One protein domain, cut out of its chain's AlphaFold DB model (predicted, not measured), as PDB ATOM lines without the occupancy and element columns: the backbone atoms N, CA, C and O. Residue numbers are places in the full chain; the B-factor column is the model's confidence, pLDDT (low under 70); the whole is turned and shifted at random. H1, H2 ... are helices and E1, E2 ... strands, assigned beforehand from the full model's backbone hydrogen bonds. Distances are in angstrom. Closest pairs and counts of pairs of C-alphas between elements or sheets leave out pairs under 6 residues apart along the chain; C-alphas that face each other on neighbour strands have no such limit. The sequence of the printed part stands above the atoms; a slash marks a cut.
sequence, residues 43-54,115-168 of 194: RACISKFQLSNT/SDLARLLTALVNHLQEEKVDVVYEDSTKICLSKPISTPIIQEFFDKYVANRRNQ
ATOM      1  N   ARG A  43     181.516 121.735 125.537       56.34
ATOM      2  CA  ARG A  43     180.493 120.808 125.053       56.34
ATOM      3  C   ARG A  43     180.020 119.988 126.250       56.34
ATOM      4  O   ARG A  43     180.790 119.204 126.802       56.34
ATOM      5  N   ALA A  44     178.772 120.180 126.669       69.62
ATOM      6  CA  ALA A  44     178.170 119.350 127.704       69.62
ATOM      7  C   ALA A  44     177.573 118.102 127.053       69.62
ATOM      8  O   ALA A  44     176.717 118.200 126.171       69.62
ATOM      9  N   CYS A  45     178.041 116.934 127.484       73.50
ATOM     10  CA  CYS A  45     177.508 115.649 127.057       73.50
ATOM     11  C   CYS A  45     176.679 115.030 128.182       73.50
ATOM     12  O   CYS A  45     177.137 114.943 129.321       73.50
ATOM     13  N   ILE A  46     175.480 114.564 127.853       74.44
ATOM     14  CA  ILE A  46     174.563 113.896 128.774       74.44
ATOM     15  C   ILE A  46     174.478 112.419 128.385       74.44
ATOM     16  O   ILE A  46     174.337 112.077 127.209       74.44
ATOM     17  N   SER A  47     174.571 111.524 129.370       75.94
ATOM     18  CA  SER A  47     174.406 110.085 129.147       75.94
ATOM     19  C   SER A  47     172.929 109.713 129.000       75.94
ATOM     20  O   SER A  47     172.110 110.039 129.865       75.94
ATOM     21  N   LYS A  48     172.594 108.952 127.949       70.69
ATOM     22  CA  LYS A  48     171.238 108.419 127.724       70.69
ATOM     23  C   LYS A  48     170.792 107.509 128.880       70.69
ATOM     24  O   LYS A  48     169.621 107.528 129.253       70.69
ATOM     25  N   PHE A  49     171.729 106.811 129.527       68.75
ATOM     26  CA  PHE A  49     171.474 105.999 130.727       68.75
ATOM     27  C   PHE A  49     171.132 106.842 131.967       68.75
ATOM     28  O   PHE A  49     170.314 106.462 132.805       68.75
ATOM     29  N   GLN A  50     171.742 108.021 132.112       68.50
ATOM     30  CA  GLN A  50     171.384 108.929 133.204       68.50
ATOM     31  C   GLN A  50     169.972 109.490 133.000       68.50
ATOM     32  O   GLN A  50     169.193 109.515 133.952       68.50
ATOM     33  N   LEU A  51     169.615 109.838 131.758       67.88
ATOM     34  CA  LEU A  51     168.269 110.290 131.387       67.88
ATOM     35  C   LEU A  51     167.200 109.197 131.577       67.88
ATOM     36  O   LEU A  51     166.103 109.476 132.060       67.88
ATOM     37  N   SER A  52     167.507 107.937 131.256       66.25
ATOM     38  CA  SER A  52     166.583 106.819 131.506       66.25
ATOM     39  C   SER A  52     166.342 106.598 133.000       66.25
ATOM     40  O   SER A  52     165.219 106.325 133.432       66.25
ATOM     41  N   ASN A  53     167.383 106.750 133.819       63.28
ATOM     42  CA  ASN A  53     167.282 106.578 135.264       63.28
ATOM     43  C   ASN A  53     166.513 107.713 135.947       63.28
ATOM     44  O   ASN A  53     165.747 107.440 136.873       63.28
ATOM     45  N   THR A  54     166.664 108.966 135.508       63.09
ATOM     46  CA  THR A  54     165.864 110.085 136.040       63.09
ATOM     47  C   THR A  54     164.383 109.920 135.699       63.09
ATOM     48  O   THR A  54     163.535 110.063 136.584       63.09
ATOM     49  N   SER A 115     160.051 102.873 124.141       66.31
ATOM     50  CA  SER A 115     159.376 103.850 123.268       66.31
ATOM     51  C   SER A 115     159.189 105.216 123.947       66.31
ATOM     52  O   SER A 115     159.236 106.259 123.300       66.31
ATOM     53  N   ASP A 116     159.070 105.211 125.274       62.56
ATOM     54  CA  ASP A 116     159.064 106.385 126.140       62.56
ATOM     55  C   ASP A 116     160.382 107.180 126.158       62.56
ATOM     56  O   ASP A 116     160.345 108.407 126.122       62.56
ATOM     57  N   LEU A 117     161.544 106.520 126.206       66.31
ATOM     58  CA  LEU A 117     162.847 107.184 126.137       66.31
ATOM     59  C   LEU A 117     163.070 107.808 124.762       66.31
ATOM     60  O   LEU A 117     163.496 108.955 124.688       66.31
ATOM     61  N   ALA A 118     162.736 107.092 123.688       67.50
ATOM     62  CA  ALA A 118     162.818 107.643 122.338       67.50
ATOM     63  C   ALA A 118     161.932 108.894 122.197       67.50
ATOM     64  O   ALA A 118     162.415 109.934 121.759       67.50
ATOM     65  N   ARG A 119     160.678 108.835 122.674       71.19
ATOM     66  CA  ARG A 119     159.754 109.984 122.700       71.19
ATOM     67  C   ARG A 119     160.267 111.150 123.542       71.19
ATOM     68  O   ARG A 119     160.051 112.305 123.179       71.19
ATOM     69  N   LEU A 120     160.907 110.872 124.678       72.00
ATOM     70  CA  LEU A 120     161.507 111.924 125.493       72.00
ATOM     71  C   LEU A 120     162.690 112.566 124.778       72.00
ATOM     72  O   LEU A 120     162.780 113.786 124.763       72.00
ATOM     73  N   LEU A 121     163.577 111.768 124.186       72.31
ATOM     74  CA  LEU A 121     164.737 112.289 123.470       72.31
ATOM     75  C   LEU A 121     164.308 113.154 122.285       72.31
ATOM     76  O   LEU A 121     164.830 114.252 122.136       72.31
ATOM     77  N   THR A 122     163.305 112.733 121.512       75.75
ATOM     78  CA  THR A 122     162.758 113.565 120.429       75.75
ATOM     79  C   THR A 122     162.144 114.860 120.956       75.75
ATOM     80  O   THR A 122     162.384 115.922 120.394       75.75
ATOM     81  N   ALA A 123     161.394 114.806 122.063       76.31
ATOM     82  CA  ALA A 123     160.818 116.006 122.669       76.31
ATOM     83  C   ALA A 123     161.898 116.953 123.217       76.31
ATOM     84  O   ALA A 123     161.766 118.168 123.096       76.31
ATOM     85  N   LEU A 124     162.972 116.399 123.781       74.94
ATOM     86  CA  LEU A 124     164.111 117.151 124.295       74.94
ATOM     87  C   LEU A 124     164.855 117.835 123.152       74.94
ATOM     88  O   LEU A 124     165.101 119.030 123.230       74.94
ATOM     89  N   VAL A 125     165.150 117.121 122.066       74.69
ATOM     90  CA  VAL A 125     165.803 117.708 120.885       74.69
ATOM     91  C   VAL A 125     164.956 118.837 120.291       74.69
ATOM     92  O   VAL A 125     165.500 119.901 120.012       74.69
ATOM     93  N   ASN A 126     163.638 118.654 120.174       74.50
ATOM     94  CA  ASN A 126     162.741 119.705 119.688       74.50
ATOM     95  C   ASN A 126     162.756 120.940 120.604       74.50
ATOM     96  O   ASN A 126     162.856 122.062 120.118       74.50
ATOM     97  N   HIS A 127     162.720 120.747 121.926       73.94
ATOM     98  CA  HIS A 127     162.766 121.865 122.870       73.94
ATOM     99  C   HIS A 127     164.112 122.603 122.839       73.94
ATOM    100  O   HIS A 127     164.166 123.826 122.908       73.94
ATOM    101  N   LEU A 128     165.214 121.873 122.657       71.94
ATOM    102  CA  LEU A 128     166.538 122.478 122.516       71.94
ATOM    103  C   LEU A 128     166.692 123.271 121.213       71.94
ATOM    104  O   LEU A 128     167.369 124.299 121.208       71.94
ATOM    105  N   GLN A 129     166.026 122.856 120.133       71.19
ATOM    106  CA  GLN A 129     165.964 123.642 118.898       71.19
ATOM    107  C   GLN A 129     165.214 124.967 119.100       71.19
ATOM    108  O   GLN A 129     165.679 126.002 118.620       71.19
ATOM    109  N   GLU A 130     164.110 124.971 119.857       73.50
ATOM    110  CA  GLU A 130     163.389 126.201 120.228       73.50
ATOM    111  C   GLU A 130     164.284 127.167 121.027       73.50
ATOM    112  O   GLU A 130     164.267 128.377 120.797       73.50
ATOM    113  N   GLU A 131     165.136 126.632 121.906       68.50
ATOM    114  CA  GLU A 131     166.097 127.403 122.708       68.50
ATOM    115  C   GLU A 131     167.402 127.774 121.967       68.50
ATOM    116  O   GLU A 131     168.293 128.404 122.548       68.50
ATOM    117  N   LYS A 132     167.534 127.444 120.671       71.38
ATOM    118  CA  LYS A 132     168.754 127.664 119.861       71.38
ATOM    119  C   LYS A 132     169.995 126.980 120.459       71.38
ATOM    120  O   LYS A 132     171.088 127.571 120.536       71.38
ATOM    121  N   VAL A 133     169.809 125.749 120.930       72.00
ATOM    122  CA  VAL A 133     170.866 124.839 121.377       72.00
ATOM    123  C   VAL A 133     170.938 123.670 120.402       72.00
ATOM    124  O   VAL A 133     170.108 122.767 120.414       72.00
ATOM    125  N   ASP A 134     171.977 123.669 119.573       70.00
ATOM    126  CA  ASP A 134     172.183 122.613 118.585       70.00
ATOM    127  C   ASP A 134     172.805 121.363 119.215       70.00
ATOM    128  O   ASP A 134     173.688 121.455 120.081       70.00
ATOM    129  N   VAL A 135     172.379 120.191 118.737       72.81
ATOM    130  CA  VAL A 135     173.019 118.903 119.028       72.81
ATOM    131  C   VAL A 135     174.246 118.774 118.132       72.81
ATOM    132  O   VAL A 135     174.135 118.736 116.912       72.81
ATOM    133  N   VAL A 136     175.432 118.727 118.739       74.75
ATOM    134  CA  VAL A 136     176.711 118.684 118.006       74.75
ATOM    135  C   VAL A 136     177.132 117.250 117.711       74.75
ATOM    136  O   VAL A 136     177.821 116.997 116.727       74.75
ATOM    137  N   TYR A 137     176.754 116.309 118.579       72.81
ATOM    138  CA  TYR A 137     177.105 114.900 118.431       72.81
ATOM    139  C   TYR A 137     176.092 114.012 119.154       72.81
ATOM    140  O   TYR A 137     175.742 114.275 120.308       72.81
ATOM    141  N   GLU A 138     175.661 112.939 118.496       74.75
ATOM    142  CA  GLU A 138     174.807 111.907 119.072       74.75
ATOM    143  C   GLU A 138     175.414 110.526 118.822       74.75
ATOM    144  O   GLU A 138     175.789 110.189 117.704       74.75
ATOM    145  N   ASP A 139     175.465 109.721 119.880       73.62
ATOM    146  CA  ASP A 139     175.846 108.313 119.833       73.62
ATOM    147  C   ASP A 139     174.767 107.470 120.534       73.62
ATOM    148  O   ASP A 139     173.887 107.979 121.236       73.62
ATOM    149  N   SER A 140     174.856 106.155 120.398       69.44
ATOM    150  CA  SER A 140     174.091 105.142 121.128       69.44
ATOM    151  C   SER A 140     174.031 105.380 122.644       69.44
ATOM    152  O   SER A 140     173.015 105.088 123.272       69.44
ATOM    153  N   THR A 141     175.072 105.970 123.241       68.69
ATOM    154  CA  THR A 141     175.198 106.113 124.702       68.69
ATOM    155  C   THR A 141     175.045 107.542 125.228       68.69
ATOM    156  O   THR A 141     174.714 107.724 126.405       68.69
ATOM    157  N   LYS A 142     175.292 108.576 124.412       76.31
ATOM    158  CA  LYS A 142     175.416 109.973 124.873       76.31
ATOM    159  C   LYS A 142     174.925 110.971 123.823       76.31
ATOM    160  O   LYS A 142     174.944 110.686 122.631       76.31
ATOM    161  N   ILE A 143     174.523 112.151 124.288       79.12
ATOM    162  CA  ILE A 143     174.150 113.303 123.455       79.12
ATOM    163  C   ILE A 143     174.998 114.486 123.906       79.12
ATOM    164  O   ILE A 143     175.023 114.792 125.097       79.12
ATOM    165  N   CYS A 144     175.696 115.137 122.981       77.44
ATOM    166  CA  CYS A 144     176.531 116.303 123.246       77.44
ATOM    167  C   CYS A 144     175.973 117.548 122.567       77.44
ATOM    168  O   CYS A 144     175.557 117.523 121.406       77.44
ATOM    169  N   LEU A 145     176.014 118.656 123.295       80.12
ATOM    170  CA  LEU A 145     175.340 119.890 122.926       80.12
ATOM    171  C   LEU A 145     176.333 121.021 122.661       80.12
ATOM    172  O   LEU A 145     177.439 121.048 123.208       80.12
ATOM    173  N   SER A 146     175.914 121.957 121.813       71.94
ATOM    174  CA  SER A 146     176.675 123.150 121.415       71.94
ATOM    175  C   SER A 146     176.976 124.085 122.580       71.94
ATOM    176  O   SER A 146     178.020 124.733 122.593       71.94
ATOM    177  N   LYS A 147     176.083 124.130 123.573       73.44
ATOM    178  CA  LYS A 147     176.212 124.938 124.785       73.44
ATOM    179  C   LYS A 147     176.040 124.058 126.022       73.44
ATOM    180  O   LYS A 147     175.279 123.086 125.976       73.44
ATOM    181  N   PRO A 148     176.707 124.390 127.138       66.94
ATOM    182  CA  PRO A 148     176.432 123.737 128.401       66.94
ATOM    183  C   PRO A 148     175.013 124.076 128.856       66.94
ATOM    184  O   PRO A 148     174.666 125.247 129.003       66.94
ATOM    185  N   ILE A 149     174.196 123.049 129.077       68.00
ATOM    186  CA  ILE A 149     172.867 123.228 129.657       68.00
ATOM    187  C   ILE A 149     172.996 123.225 131.176       68.00
ATOM    188  O   ILE A 149     173.616 122.337 131.765       68.00
ATOM    189  N   SER A 150     172.397 124.227 131.811       67.25
ATOM    190  CA  SER A 150     172.297 124.294 133.260       67.25
ATOM    191  C   SER A 150     171.255 123.288 133.774       67.25
ATOM    192  O   SER A 150     170.230 123.025 133.146       67.25
ATOM    193  N   THR A 151     171.495 122.722 134.957       65.50
ATOM    194  CA  THR A 151     170.547 121.817 135.627       65.50
ATOM    195  C   THR A 151     169.097 122.333 135.725       65.50
ATOM    196  O   THR A 151     168.205 121.500 135.552       65.50
ATOM    197  N   PRO A 152     168.799 123.638 135.933       66.25
ATOM    198  CA  PRO A 152     167.415 124.118 135.976       66.25
ATOM    199  C   PRO A 152     166.673 124.015 134.637       66.25
ATOM    200  O   PRO A 152     165.499 123.667 134.653       66.25
ATOM    201  N   ILE A 153     167.332 124.235 133.492       67.88
ATOM    202  CA  ILE A 153     166.690 124.139 132.164       67.88
ATOM    203  C   ILE A 153     166.241 122.697 131.895       67.88
ATOM    204  O   ILE A 153     165.122 122.437 131.457       67.88
ATOM    205  N   ILE A 154     167.099 121.732 132.239       68.88
ATOM    206  CA  ILE A 154     166.780 120.304 132.126       68.88
ATOM    207  C   ILE A 154     165.564 119.968 132.995       68.88
ATOM    208  O   ILE A 154     164.669 119.243 132.563       68.88
ATOM    209  N   GLN A 155     165.526 120.495 134.218       66.75
ATOM    210  CA  GLN A 155     164.437 120.246 135.154       66.75
ATOM    211  C   GLN A 155     163.115 120.870 134.685       66.75
ATOM    212  O   GLN A 155     162.093 120.190 134.707       66.75
ATOM    213  N   GLU A 156     163.145 122.098 134.165       69.81
ATOM    214  CA  GLU A 156     161.979 122.764 133.579       69.81
ATOM    215  C   GLU A 156     161.416 121.986 132.379       69.81
ATOM    216  O   GLU A 156     160.202 121.781 132.281       69.81
ATOM    217  N   PHE A 157     162.285 121.477 131.497       75.31
ATOM    218  CA  PHE A 157     161.875 120.585 130.412       75.31
ATOM    219  C   PHE A 157     161.187 119.324 130.948       75.31
ATOM    220  O   PHE A 157     160.121 118.946 130.460       75.31
ATOM    221  N   PHE A 158     161.772 118.669 131.956       70.06
ATOM    222  CA  PHE A 158     161.178 117.469 132.545       70.06
ATOM    223  C   PHE A 158     159.799 117.750 133.149       70.06
ATOM    224  O   PHE A 158     158.881 116.954 132.939       70.06
ATOM    225  N   ASP A 159     159.626 118.873 133.843       70.75
ATOM    226  CA  ASP A 159     158.344 119.258 134.438       70.75
ATOM    227  C   ASP A 159     157.281 119.524 133.358       70.75
ATOM    228  O   ASP A 159     156.170 118.987 133.441       70.75
ATOM    229  N   LYS A 160     157.638 120.248 132.284       71.81
ATOM    230  CA  LYS A 160     156.770 120.465 131.110       71.81
ATOM    231  C   LYS A 160     156.408 119.152 130.411       71.81
ATOM    232  O   LYS A 160     155.242 118.913 130.098       71.81
ATOM    233  N   TYR A 161     157.384 118.269 130.200       70.75
ATOM    234  CA  TYR A 161     157.180 116.971 129.554       70.75
ATOM    235  C   TYR A 161     156.240 116.070 130.371       70.75
ATOM    236  O   TYR A 161     155.328 115.450 129.821       70.75
ATOM    237  N   VAL A 162     156.415 116.022 131.696       68.44
ATOM    238  CA  VAL A 162     155.540 115.258 132.598       68.44
ATOM    239  C   VAL A 162     154.126 115.845 132.629       68.44
ATOM    240  O   VAL A 162     153.166 115.072 132.598       68.44
ATOM    241  N   ALA A 163     153.979 117.172 132.660       66.81
ATOM    242  CA  ALA A 163     152.677 117.836 132.609       66.81
ATOM    243  C   ALA A 163     151.934 117.533 131.295       66.81
ATOM    244  O   ALA A 163     150.791 117.074 131.324       66.81
ATOM    245  N   ASN A 164     152.608 117.660 130.148       68.06
ATOM    246  CA  ASN A 164     152.026 117.354 128.839       68.06
ATOM    247  C   ASN A 164     151.624 115.879 128.707       68.06
ATOM    248  O   ASN A 164     150.562 115.572 128.169       68.06
ATOM    249  N   ARG A 165     152.419 114.954 129.260       65.44
ATOM    250  CA  ARG A 165     152.076 113.525 129.276       65.44
ATOM    251  C   ARG A 165     150.844 113.231 130.135       65.44
ATOM    252  O   ARG A 165     150.105 112.306 129.814       65.44
ATOM    253  N   ARG A 166     150.624 113.965 131.230       60.06
ATOM    254  CA  ARG A 166     149.398 113.824 132.035       60.06
ATOM    255  C   ARG A 166     148.179 114.274 131.236       60.06
ATOM    256  O   ARG A 166     147.227 113.514 131.169       60.06
ATOM    257  N   ASN A 167     148.273 115.412 130.552       59.50
ATOM    258  CA  ASN A 167     147.172 115.973 129.765       59.50
ATOM    259  C   ASN A 167     146.822 115.118 128.531       59.50
ATOM    260  O   ASN A 167     145.655 114.936 128.212       59.50
ATOM    261  N   GLN A 168     147.819 114.544 127.847       56.41
ATOM    262  CA  GLN A 168     147.591 113.704 126.658       56.41
ATOM    263  C   GLN A 168     147.021 112.313 126.972       56.41
ATOM    264  O   GLN A 168     146.426 111.695 126.097       56.41
TER     265      GLN A 168
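Overview. This is residues 43 to 54 and 115 to 168 of the 194 residues of a protein of Rotaria magnacalcarata (UniProt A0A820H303). A small three-stranded sheet stands at one end, and H2, which only grazes it, is crossed steeply by the long helix H3, which runs away from the sheet until its residues 163 to 168 stick out. The short helix H1 runs on from edge strand E1 and also only grazes the sheet. The 66 printed residues hold E1, H1, H2, E2, E3 and H3 in that order, a mixed class of helices and strands; the sheet order is E1, E3, E2, antiparallel. The whole is compact, with a radius of gyration of the C-alphas of 11.5 A and spans of 34 by 23 by 18 A.

Arrangement. Inner strand E3, residues 142 to 145, is antiparallel to edge strand E1, residues 44 to 47, with N 46 and O 143 2.8 A apart, within hydrogen-bond range. E3 forms a hairpin with E2, residues 135 to 138; N 144 and O 137 are 2.8 A apart, within range. H1, residues 48 to 54, grazes the sheet with residues 48 to 51; H2, residues 115 to 130, grazes it with residues 121 to 129. H1 and H2 are close but not clearly touching, the closest C-alphas, of Ser 52 and Leu 117, being 6.6 A apart. H3, residues 151 to 168, is not on the sheet. Its residues 157 to 161 touch residues 120 to 127 of H2, at a steep tilt of 59 degrees, opposite ways; the closest C-alphas, of Leu 124 and Phe 157, are 7.4 A apart. H1 and H3 are apart. In H1, H2 and H3 every O i to N i+4 pair is within hydrogen-bond range.

Along the chain. E1 begins at C-alpha 44 (178.170, 119.350, 127.704). H2 is 22.9 A long and H3 25.9 A, ending at C-alpha 168 (147.591, 113.704, 126.658); E1 and E3 are each 10.1 A, H1 10.0 A and E2 7.2 A.

Size, cuts and confidence. The farthest C-alphas, of Arg 43 and Asn 167, are 34.0 A apart. Residues 55 to 114 are not printed; C-alphas 54 and 115 are 15.6 A apart across the cut. The links printed whole are tight. Mean pLDDT of the printed part is 70.0; 31 residues are under 70, among them 49 to 54, 148 to 156 and 162 to 168.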